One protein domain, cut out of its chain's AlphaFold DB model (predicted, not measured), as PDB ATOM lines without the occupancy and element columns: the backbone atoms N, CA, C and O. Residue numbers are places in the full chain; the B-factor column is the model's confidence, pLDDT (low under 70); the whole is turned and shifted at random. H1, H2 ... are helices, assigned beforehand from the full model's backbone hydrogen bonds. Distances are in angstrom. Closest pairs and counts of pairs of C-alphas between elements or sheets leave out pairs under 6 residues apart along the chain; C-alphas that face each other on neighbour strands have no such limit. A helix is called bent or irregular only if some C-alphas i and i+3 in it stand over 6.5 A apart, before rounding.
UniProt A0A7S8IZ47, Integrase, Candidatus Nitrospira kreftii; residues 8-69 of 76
ATOM      1  N   ARG A   8     148.999  91.311  50.651       78.44
ATOM      2  CA  ARG A   8     148.772  92.501  49.808       78.44
ATOM      3  C   ARG A   8     148.857  93.809  50.585       78.44
ATOM      4  O   ARG A   8     149.435  94.762  50.074       78.44
ATOM      5  N   ASP A   9     148.338  93.833  51.809       78.69
ATOM      6  CA  ASP A   9     148.419  95.011  52.672       78.69
ATOM      7  C   ASP A   9     149.874  95.305  53.084       78.69
ATOM      8  O   ASP A   9     150.243  96.459  53.269       78.69
ATOM      9  N   ASN A  10     150.745  94.291  53.126       82.06
ATOM     10  CA  ASN A  10     152.152  94.468  53.491       82.06
ATOM     11  C   ASN A  10     153.065  94.851  52.307       82.06
ATOM     12  O   ASN A  10     154.183  95.302  52.525       82.06
ATOM     13  N   VAL A  11     152.627  94.709  51.047       83.38
ATOM     14  CA  VAL A  11     153.498  94.919  49.864       83.38
ATOM     15  C   VAL A  11     154.143  96.308  49.851       83.38
ATOM     16  O   VAL A  11     155.317  96.439  49.503       83.38
ATOM     17  N   PHE A  12     153.393  97.344  50.234       76.88
ATOM     18  CA  PHE A  12     153.913  98.711  50.303       76.88
ATOM     19  C   PHE A  12     154.972  98.869  51.394       76.88
ATOM     20  O   PHE A  12     156.032  99.439  51.143       76.88
ATOM     21  N   VAL A  13     154.709  98.306  52.574       83.62
ATOM     22  CA  VAL A  13     155.620  98.332  53.723       83.62
ATOM     23  C   VAL A  13     156.913  97.577  53.400       83.62
ATOM     24  O   VAL A  13     158.001  98.105  53.612       83.62
ATOM     25  N   GLU A  14     156.824  96.396  52.790       87.50
ATOM     26  CA  GLU A  14     157.994  95.614  52.369       87.50
ATOM     27  C   GLU A  14     158.839  96.346  51.321       87.50
ATOM     28  O   GLU A  14     160.070  96.352  51.401       87.50
ATOM     29  N   ARG A  15     158.200  96.993  50.334       86.12
ATOM     30  CA  ARG A  15     158.912  97.791  49.323       86.12
ATOM     31  C   ARG A  15     159.638  98.972  49.955       86.12
ATOM     32  O   ARG A  15     160.814  99.167  49.653       86.12
ATOM     33  N   LEU A  16     158.970  99.699  50.854       84.81
ATOM     34  CA  LEU A  16     159.577 100.791  51.611       84.81
ATOM     35  C   LEU A  16     160.806 100.292  52.381       84.81
ATOM     36  O   LEU A  16     161.898 100.835  52.217       84.81
ATOM     37  N   TRP A  17     160.659  99.208  53.147       86.31
ATOM     38  CA  TRP A  17     161.749  98.626  53.931       86.31
ATOM     39  C   TRP A  17     162.904  98.115  53.080       86.31
ATOM     40  O   TRP A  17     164.060  98.206  53.495       86.31
ATOM     41  N   ARG A  18     162.626  97.584  51.886       88.31
ATOM     42  CA  ARG A  18     163.670  97.182  50.946       88.31
ATOM     43  C   ARG A  18     164.462  98.398  50.470       88.31
ATOM     44  O   ARG A  18     165.683  98.389  50.580       88.31
ATOM     45  N   SER A  19     163.796  99.450  49.997       84.50
ATOM     46  CA  SER A  19     164.469 100.676  49.547       84.50
ATOM     47  C   SER A  19     165.279 101.337  50.658       84.50
ATOM     48  O   SER A  19     166.412 101.742  50.417       84.50
ATOM     49  N   LEU A  20     164.733 101.381  51.870       86.31
ATOM     50  CA  LEU A  20     165.388 101.950  53.043       86.31
ATOM     51  C   LEU A  20     166.665 101.194  53.414       86.31
ATOM     52  O   LEU A  20     167.718 101.800  53.600       86.31
ATOM     53  N   LYS A  21     166.598  99.859  53.447       84.50
ATOM     54  CA  LYS A  21     167.772  99.024  53.711       84.50
ATOM     55  C   LYS A  21     168.874  99.256  52.679       84.50
ATOM     56  O   LYS A  21     170.011  99.469  53.068       84.50
ATOM     57  N   TYR A  22     168.548  99.265  51.387       82.69
ATOM     58  CA  TYR A  22     169.566  99.415  50.339       82.69
ATOM     59  C   TYR A  22     170.163 100.820  50.237       82.69
ATOM     60  O   TYR A  22     171.338 100.944  49.912       82.69
ATOM     61  N   LYS A  23     169.367 101.869  50.458       76.19
ATOM     62  CA  LYS A  23     169.809 103.253  50.240       76.19
ATOM     63  C   LYS A  23     170.427 103.912  51.467       76.19
ATOM     64  O   LYS A  23     171.168 104.869  51.307       76.19
ATOM     65  N   GLU A  24     170.096 103.430  52.657       78.19
ATOM     66  CA  GLU A  24     170.409 104.123  53.902       78.19
ATOM     67  C   GLU A  24     171.174 103.160  54.826       78.19
ATOM     68  O   GLU A  24     172.399 103.214  54.915       78.19
ATOM     69  N   ALA A  25     170.499 102.159  55.396       74.62
ATOM     70  CA  ALA A  25     171.105 101.290  56.413       74.62
ATOM     71  C   ALA A  25     172.278 100.419  55.918       74.62
ATOM     72  O   ALA A  25     173.138 100.049  56.706       74.62
ATOM     73  N   SER A  26     172.313 100.053  54.632       69.69
ATOM     74  CA  SER A  26     173.391  99.227  54.073       69.69
ATOM     75  C   SER A  26     174.588 100.043  53.578       69.69
ATOM     76  O   SER A  26     175.605  99.444  53.233       69.69
ATOM     77  N   LEU A  27     174.462 101.373  53.506       73.25
ATOM     78  CA  LEU A  27     175.514 102.281  53.037       73.25
ATOM     79  C   LEU A  27     176.138 103.090  54.178       73.25
ATOM     80  O   LEU A  27     177.312 103.442  54.088       73.25
ATOM     81  N   TYR A  28     175.385 103.357  55.246       75.94
ATOM     82  CA  TYR A  28     175.850 104.141  56.384       75.94
ATOM     83  C   TYR A  28     176.132 103.252  57.597       75.94
ATOM     84  O   TYR A  28     175.263 102.521  58.072       75.94
ATOM     85  N   ALA A  29     177.353 103.343  58.124       75.88
ATOM     86  CA  ALA A  29     177.708 102.804  59.431       75.88
ATOM     87  C   ALA A  29     177.477 103.898  60.479       75.88
ATOM     88  O   ALA A  29     178.386 104.667  60.774       75.88
ATOM     89  N   TYR A  30     176.245 104.012  60.979       80.38
ATOM     90  CA  TYR A  30     175.927 105.001  62.013       80.38
ATOM     91  C   TYR A  30     176.736 104.736  63.278       80.38
ATOM     92  O   TYR A  30     176.795 103.600  63.755       80.38
ATOM     93  N   GLU A  31     177.315 105.792  63.842       80.94
ATOM     94  CA  GLU A  31     178.102 105.686  65.071       80.94
ATOM     95  C   GLU A  31     177.193 105.630  66.304       80.94
ATOM     96  O   GLU A  31     177.534 105.020  67.319       80.94
ATOM     97  N   THR A  32     176.001 106.232  66.213       87.44
ATOM     98  CA  THR A  32     175.030 106.278  67.309       87.44
ATOM     99  C   THR A  32     173.600 106.005  66.845       87.44
ATOM    100  O   THR A  32     173.220 106.240  65.698       87.44
ATOM    101  N   VAL A  33     172.764 105.541  67.777       86.62
ATOM    102  CA  VAL A  33     171.331 105.311  67.518       86.62
ATOM    103  C   VAL A  33     170.599 106.620  67.196       86.62
ATOM    104  O   VAL A  33     169.685 106.615  66.377       86.62
ATOM    105  N   HIS A  34     171.009 107.738  67.803       89.31
ATOM    106  CA  HIS A  34     170.412 109.054  67.552       89.31
ATOM    107  C   HIS A  34     170.614 109.493  66.098       89.31
ATOM    108  O   HIS A  34     169.661 109.870  65.423       89.31
ATOM    109  N   GLU A  35     171.838 109.355  65.589       86.69
ATOM    110  CA  GLU A  35     172.162 109.659  64.196       86.69
ATOM    111  C   GLU A  35     171.334 108.800  63.228       86.69
ATOM    112  O   GLU A  35     170.753 109.315  62.269       86.69
ATOM    113  N   ALA A  36     171.196 107.502  63.520       87.00
ATOM    114  CA  ALA A  36     170.352 106.608  62.735       87.00
ATOM    115  C   ALA A  36     168.879 107.055  62.731       87.00
ATOM    116  O   ALA A  36     168.215 106.978  61.697       87.00
ATOM    117  N   GLN A  37     168.357 107.545  63.862       89.50
ATOM    118  CA  GLN A  37     166.986 108.057  63.960       89.50
ATOM    119  C   GLN A  37     166.785 109.339  63.147       89.50
ATOM    120  O   GLN A  37     165.800 109.437  62.413       89.50
ATOM    121  N   GLU A  38     167.709 110.299  63.229       90.56
ATOM    122  CA  GLU A  38     167.640 111.543  62.450       90.56
ATOM    123  C   GLU A  38     167.714 111.268  60.947       90.56
ATOM    124  O   GLU A  38     166.903 111.774  60.165       90.56
ATOM    125  N   ARG A  39     168.640 110.396  60.538       87.12
ATOM    126  CA  ARG A  39     168.802 109.970  59.144       87.12
ATOM    127  C   ARG A  39     167.577 109.233  58.622       87.12
ATOM    128  O   ARG A  39     167.120 109.513  57.513       87.12
ATOM    129  N   LEU A  40     166.994 108.358  59.438       88.44
ATOM    130  CA  LEU A  40     165.758 107.656  59.111       88.44
ATOM    131  C   LEU A  40     164.575 108.622  58.947       88.44
ATOM    132  O   LEU A  40     163.833 108.520  57.968       88.44
ATOM    133  N   ALA A  41     164.410 109.573  59.869       89.50
ATOM    134  CA  ALA A  41     163.354 110.582  59.805       89.50
ATOM    135  C   ALA A  41     163.488 111.466  58.556       89.50
ATOM    136  O   ALA A  41     162.504 111.714  57.848       89.50
ATOM    137  N   TRP A  42     164.716 111.882  58.240       89.12
ATOM    138  CA  TRP A  42     165.013 112.627  57.024       89.12
ATOM    139  C   TRP A  42     164.685 111.812  55.767       89.12
ATOM    140  O   TRP A  42     163.977 112.301  54.888       89.12
ATOM    141  N   TYR A  43     165.120 110.549  55.700       87.50
ATOM    142  CA  TYR A  43     164.868 109.678  54.551       87.50
ATOM    143  C   TYR A  43     163.372 109.435  54.327       87.50
ATOM    144  O   TYR A  43     162.902 109.482  53.191       87.50
ATOM    145  N   LEU A  44     162.598 109.205  55.392       86.81
ATOM    146  CA  LEU A  44     161.145 109.040  55.295       86.81
ATOM    147  C   LEU A  44     160.467 110.313  54.777       86.81
ATOM    148  O   LEU A  44     159.580 110.237  53.929       86.81
ATOM    149  N   THR A  45     160.914 111.481  55.241       87.19
ATOM    150  CA  THR A  45     160.421 112.781  54.764       87.19
ATOM    151  C   THR A  45     160.731 112.966  53.278       87.19
ATOM    152  O   THR A  45     159.830 113.245  52.488       87.19
ATOM    153  N   PHE A  46     161.976 112.709  52.876       85.31
ATOM    154  CA  PHE A  46     162.425 112.738  51.484       85.31
ATOM    155  C   PHE A  46     161.604 111.796  50.593       85.31
ATOM    156  O   PHE A  46     161.117 112.197  49.537       85.31
ATOM    157  N   HIS A  47     161.407 110.552  51.036       81.06
ATOM    158  CA  HIS A  47     160.668 109.532  50.297       81.06
ATOM    159  C   HIS A  47     159.189 109.898  50.124       81.06
ATOM    160  O   HIS A  47     158.583 109.549  49.114       81.06
ATOM    161  N   ASN A  48     158.595 110.577  51.106       82.50
ATOM    162  CA  ASN A  48     157.191 110.970  51.059       82.50
ATOM    163  C   ASN A  48     156.942 112.242  50.240       82.50
ATOM    164  O   ASN A  48     155.853 112.358  49.692       82.50
ATOM    165  N   GLN A  49     157.906 113.168  50.170       80.19
ATOM    166  CA  GLN A  49     157.723 114.500  49.572       80.19
ATOM    167  C   GLN A  49     158.183 114.609  48.118       80.19
ATOM    168  O   GLN A  49     157.632 115.393  47.347       80.19
ATOM    169  N   ILE A  50     159.208 113.859  47.727       70.94
ATOM    170  CA  ILE A  50     159.679 113.876  46.342       70.94
ATOM    171  C   ILE A  50     158.821 112.901  45.553       70.94
ATOM    172  O   ILE A  50     158.577 111.824  46.079       70.94
ATOM    173  N   PRO A  51     158.376 113.227  44.328       64.50
ATOM    174  CA  PRO A  51     157.704 112.287  43.436       64.50
ATOM    175  C   PRO A  51     158.728 111.371  42.739       64.50
ATOM    176  O   PRO A  51     159.358 111.781  41.766       64.50
ATOM    177  N   PRO A  52     158.930 110.118  43.192       61.16
ATOM    178  CA  PRO A  52     159.946 109.213  42.661       61.16
ATOM    179  C   PRO A  52     159.303 108.021  41.929       61.16
ATOM    180  O   PRO A  52     159.985 107.067  41.557       61.16
ATOM    181  N   HIS A  53     157.972 107.999  41.818       64.00
ATOM    182  CA  HIS A  53     157.211 106.791  41.551       64.00
ATOM    183  C   HIS A  53     156.349 106.998  40.313       64.00
ATOM    184  O   HIS A  53     155.233 107.501  40.395       64.00
ATOM    185  N   CYS A  54     156.839 106.519  39.169       64.56
ATOM    186  CA  CYS A  54     156.060 106.468  37.929       64.56
ATOM    187  C   CYS A  54     154.746 105.677  38.091       64.56
ATOM    188  O   CYS A  54     153.810 105.874  37.334       64.56
ATOM    189  N   ALA A  55     154.659 104.798  39.097       67.62
ATOM    190  CA  ALA A  55     153.446 104.058  39.445       67.62
ATOM    191  C   ALA A  55     152.356 104.906  40.140       67.62
ATOM    192  O   ALA A  55     151.263 104.397  40.367       67.62
ATOM    193  N   LEU A  56     152.662 106.149  40.531       67.25
ATOM    194  CA  LEU A  56     151.743 107.091  41.180       67.25
ATOM    195  C   LEU A  56     151.465 108.320  40.296       67.25
ATOM    196  O   LEU A  56     151.182 109.385  40.835       67.25
ATOM    197  N   ASP A  57     151.599 108.207  38.970       70.56
ATOM    198  CA  ASP A  57     151.423 109.326  38.024       70.56
ATOM    199  C   ASP A  57     152.219 110.581  38.431       70.56
ATOM    200  O   ASP A  57     151.708 111.700  38.449       70.56
ATOM    201  N   GLU A  58     153.476 110.380  38.848       69.94
ATOM    202  CA  GLU A  58     154.386 111.458  39.276       69.94
ATOM    203  C   GLU A  58     153.885 112.253  40.497       69.94
ATOM    204  O   GLU A  58     154.338 113.363  40.780       69.94
ATOM    205  N   HIS A  59     152.957 111.689  41.273       71.94
ATOM    206  CA  HIS A  59     152.563 112.244  42.557       71.94
ATOM    207  C   HIS A  59     153.443 111.733  43.696       71.94
ATOM    208  O   HIS A  59     153.830 110.564  43.764       71.94
ATOM    209  N   ALA A  60     153.728 112.640  44.628       76.19
ATOM    210  CA  ALA A  60     154.382 112.309  45.879       76.19
ATOM    211  C   ALA A  60     153.465 111.406  46.740       76.19
ATOM    212  O   ALA A  60     152.237 111.599  46.747       76.19
ATOM    213  N   PRO A  61     154.020 110.386  47.428       77.25
ATOM    214  CA  PRO A  61     153.253 109.459  48.260       77.25
ATOM    215  C   PRO A  61     152.349 110.132  49.288       77.25
ATOM    216  O   PRO A  61     151.227 109.667  49.502       77.25
ATOM    217  N   ASP A  62     152.814 111.222  49.901       78.19
ATOM    218  CA  ASP A  62     152.039 111.993  50.868       78.19
ATOM    219  C   ASP A  62     150.720 112.471  50.244       78.19
ATOM    220  O   ASP A  62     149.640 112.226  50.781       78.19
ATOM    221  N   ARG A  63     150.783 113.049  49.047       74.75
ATOM    222  CA  ARG A  63     149.643 113.619  48.339       74.75
ATOM    223  C   ARG A  63     148.599 112.564  47.990       74.75
ATOM    224  O   ARG A  63     147.407 112.854  48.057       74.75
ATOM    225  N   VAL A  64     149.021 111.359  47.611       75.88
ATOM    226  CA  VAL A  64     148.101 110.250  47.301       75.88
ATOM    227  C   VAL A  64     147.509 109.662  48.579       75.88
ATOM    228  O   VAL A  64     146.310 109.404  48.636       75.88
ATOM    229  N   CYS A  65     148.319 109.497  49.627       72.25
ATOM    230  CA  CYS A  65     147.861 108.973  50.908       72.25
ATOM    231  C   CYS A  65     146.814 109.886  51.559       72.25
ATOM    232  O   CYS A  65     145.764 109.396  51.969       72.25
ATOM    233  N   TRP A  66     147.052 111.203  51.583       70.81
ATOM    234  CA  TRP A  66     146.101 112.193  52.097       70.81
ATOM    235  C   TRP A  66     144.798 112.227  51.291       70.81
ATOM    236  O   TRP A  66     143.721 112.262  51.878       70.81
ATOM    237  N   LYS A  67     144.873 112.168  49.953       73.50
ATOM    238  CA  LYS A  67     143.681 112.135  49.084       73.50
ATOM    239  C   LYS A  67     142.850 110.862  49.251       73.50
ATOM    240  O   LYS A  67     141.632 110.920  49.119       73.50
ATOM    241  N   ASN A  68     143.496 109.732  49.532       70.25
ATOM    242  CA  ASN A  68     142.850 108.423  49.621       70.25
ATOM    243  C   ASN A  68     142.493 108.035  51.064       70.25
ATOM    244  O   ASN A  68     142.260 106.853  51.331       70.25
ATOM    245  N   GLN A  69     142.476 108.989  52.003       64.69
ATOM    246  CA  GLN A  69     142.068 108.692  53.370       64.69
ATOM    247  C   GLN A  69     140.632 108.161  53.371       64.69
ATOM    248  O   GLN A  69     139.729 108.833  52.862       64.69
TER     249      GLN A  69
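What this domain is: This is residues 8 to 69 of the 76 residues of the protein "Integrase" of Candidatus Nitrospira kreftii (UniProt A0A7S8IZ47). Two long helices form a loose, open pair: the later part of H1, residues 20 to 24, meets the middle of H2, residues 40 to 43, at a steep angle, while residues 8 to 15 of H1 stick out. The short H3 lies beyond the last residues of H2, after a loop that folds back to it. The printed part has 62 residues with three named helices, H1, H2 and H3 in that order, and no named strand; its class is all helix. It is elongated, spanning 38 by 21 by 20 A, and only just loose, close to compact, with a radius of gyration of the C-alphas of 13.1 A.

Where its parts are: Find C-alpha 8 at (148.772, 92.501, 49.808); from there H1, residues 8 to 25, runs 24.9 A. It is irregular: C-alphas 9 and 12 are 7.0 A apart. H2, residues 33 to 49, starts at C-alpha 33 (171.331, 105.311, 67.518) and runs 24.3 A. H3, residues 61 to 67, ends at C-alpha 67 (143.681, 112.135, 49.084).

How they stand to each other: Start at H1, which only just touches H2, with 3 pairs of C-alphas within 8 A; the closest C-alphas, of Glu 24 and Leu 40, are 7.8 A apart. They run opposite ways at a steep tilt of 57 degrees. With residues 47 to 49 alone, H2 touches H3; their closest C-alphas, of Asn 48 and Pro 61, are 5.1 A apart. These two run the same way at a steep tilt of 59 degrees. H1 and H3 are apart. In H2 and H3 every O i to N i+4 pair is within hydrogen-bond range; in H1, 11 of 14 are.

The domain as a whole: Look at Glu 31 and Asn 68 for the two C-alphas farthest apart, 38.6 A. The printed part has no cut. The link from H2 to H3 is long, with 11 residues; that from H1 to H2 is short. The mean pLDDT of the printed part is 79.1; residues 26, 51 to 56, 58 and 69 are under 70.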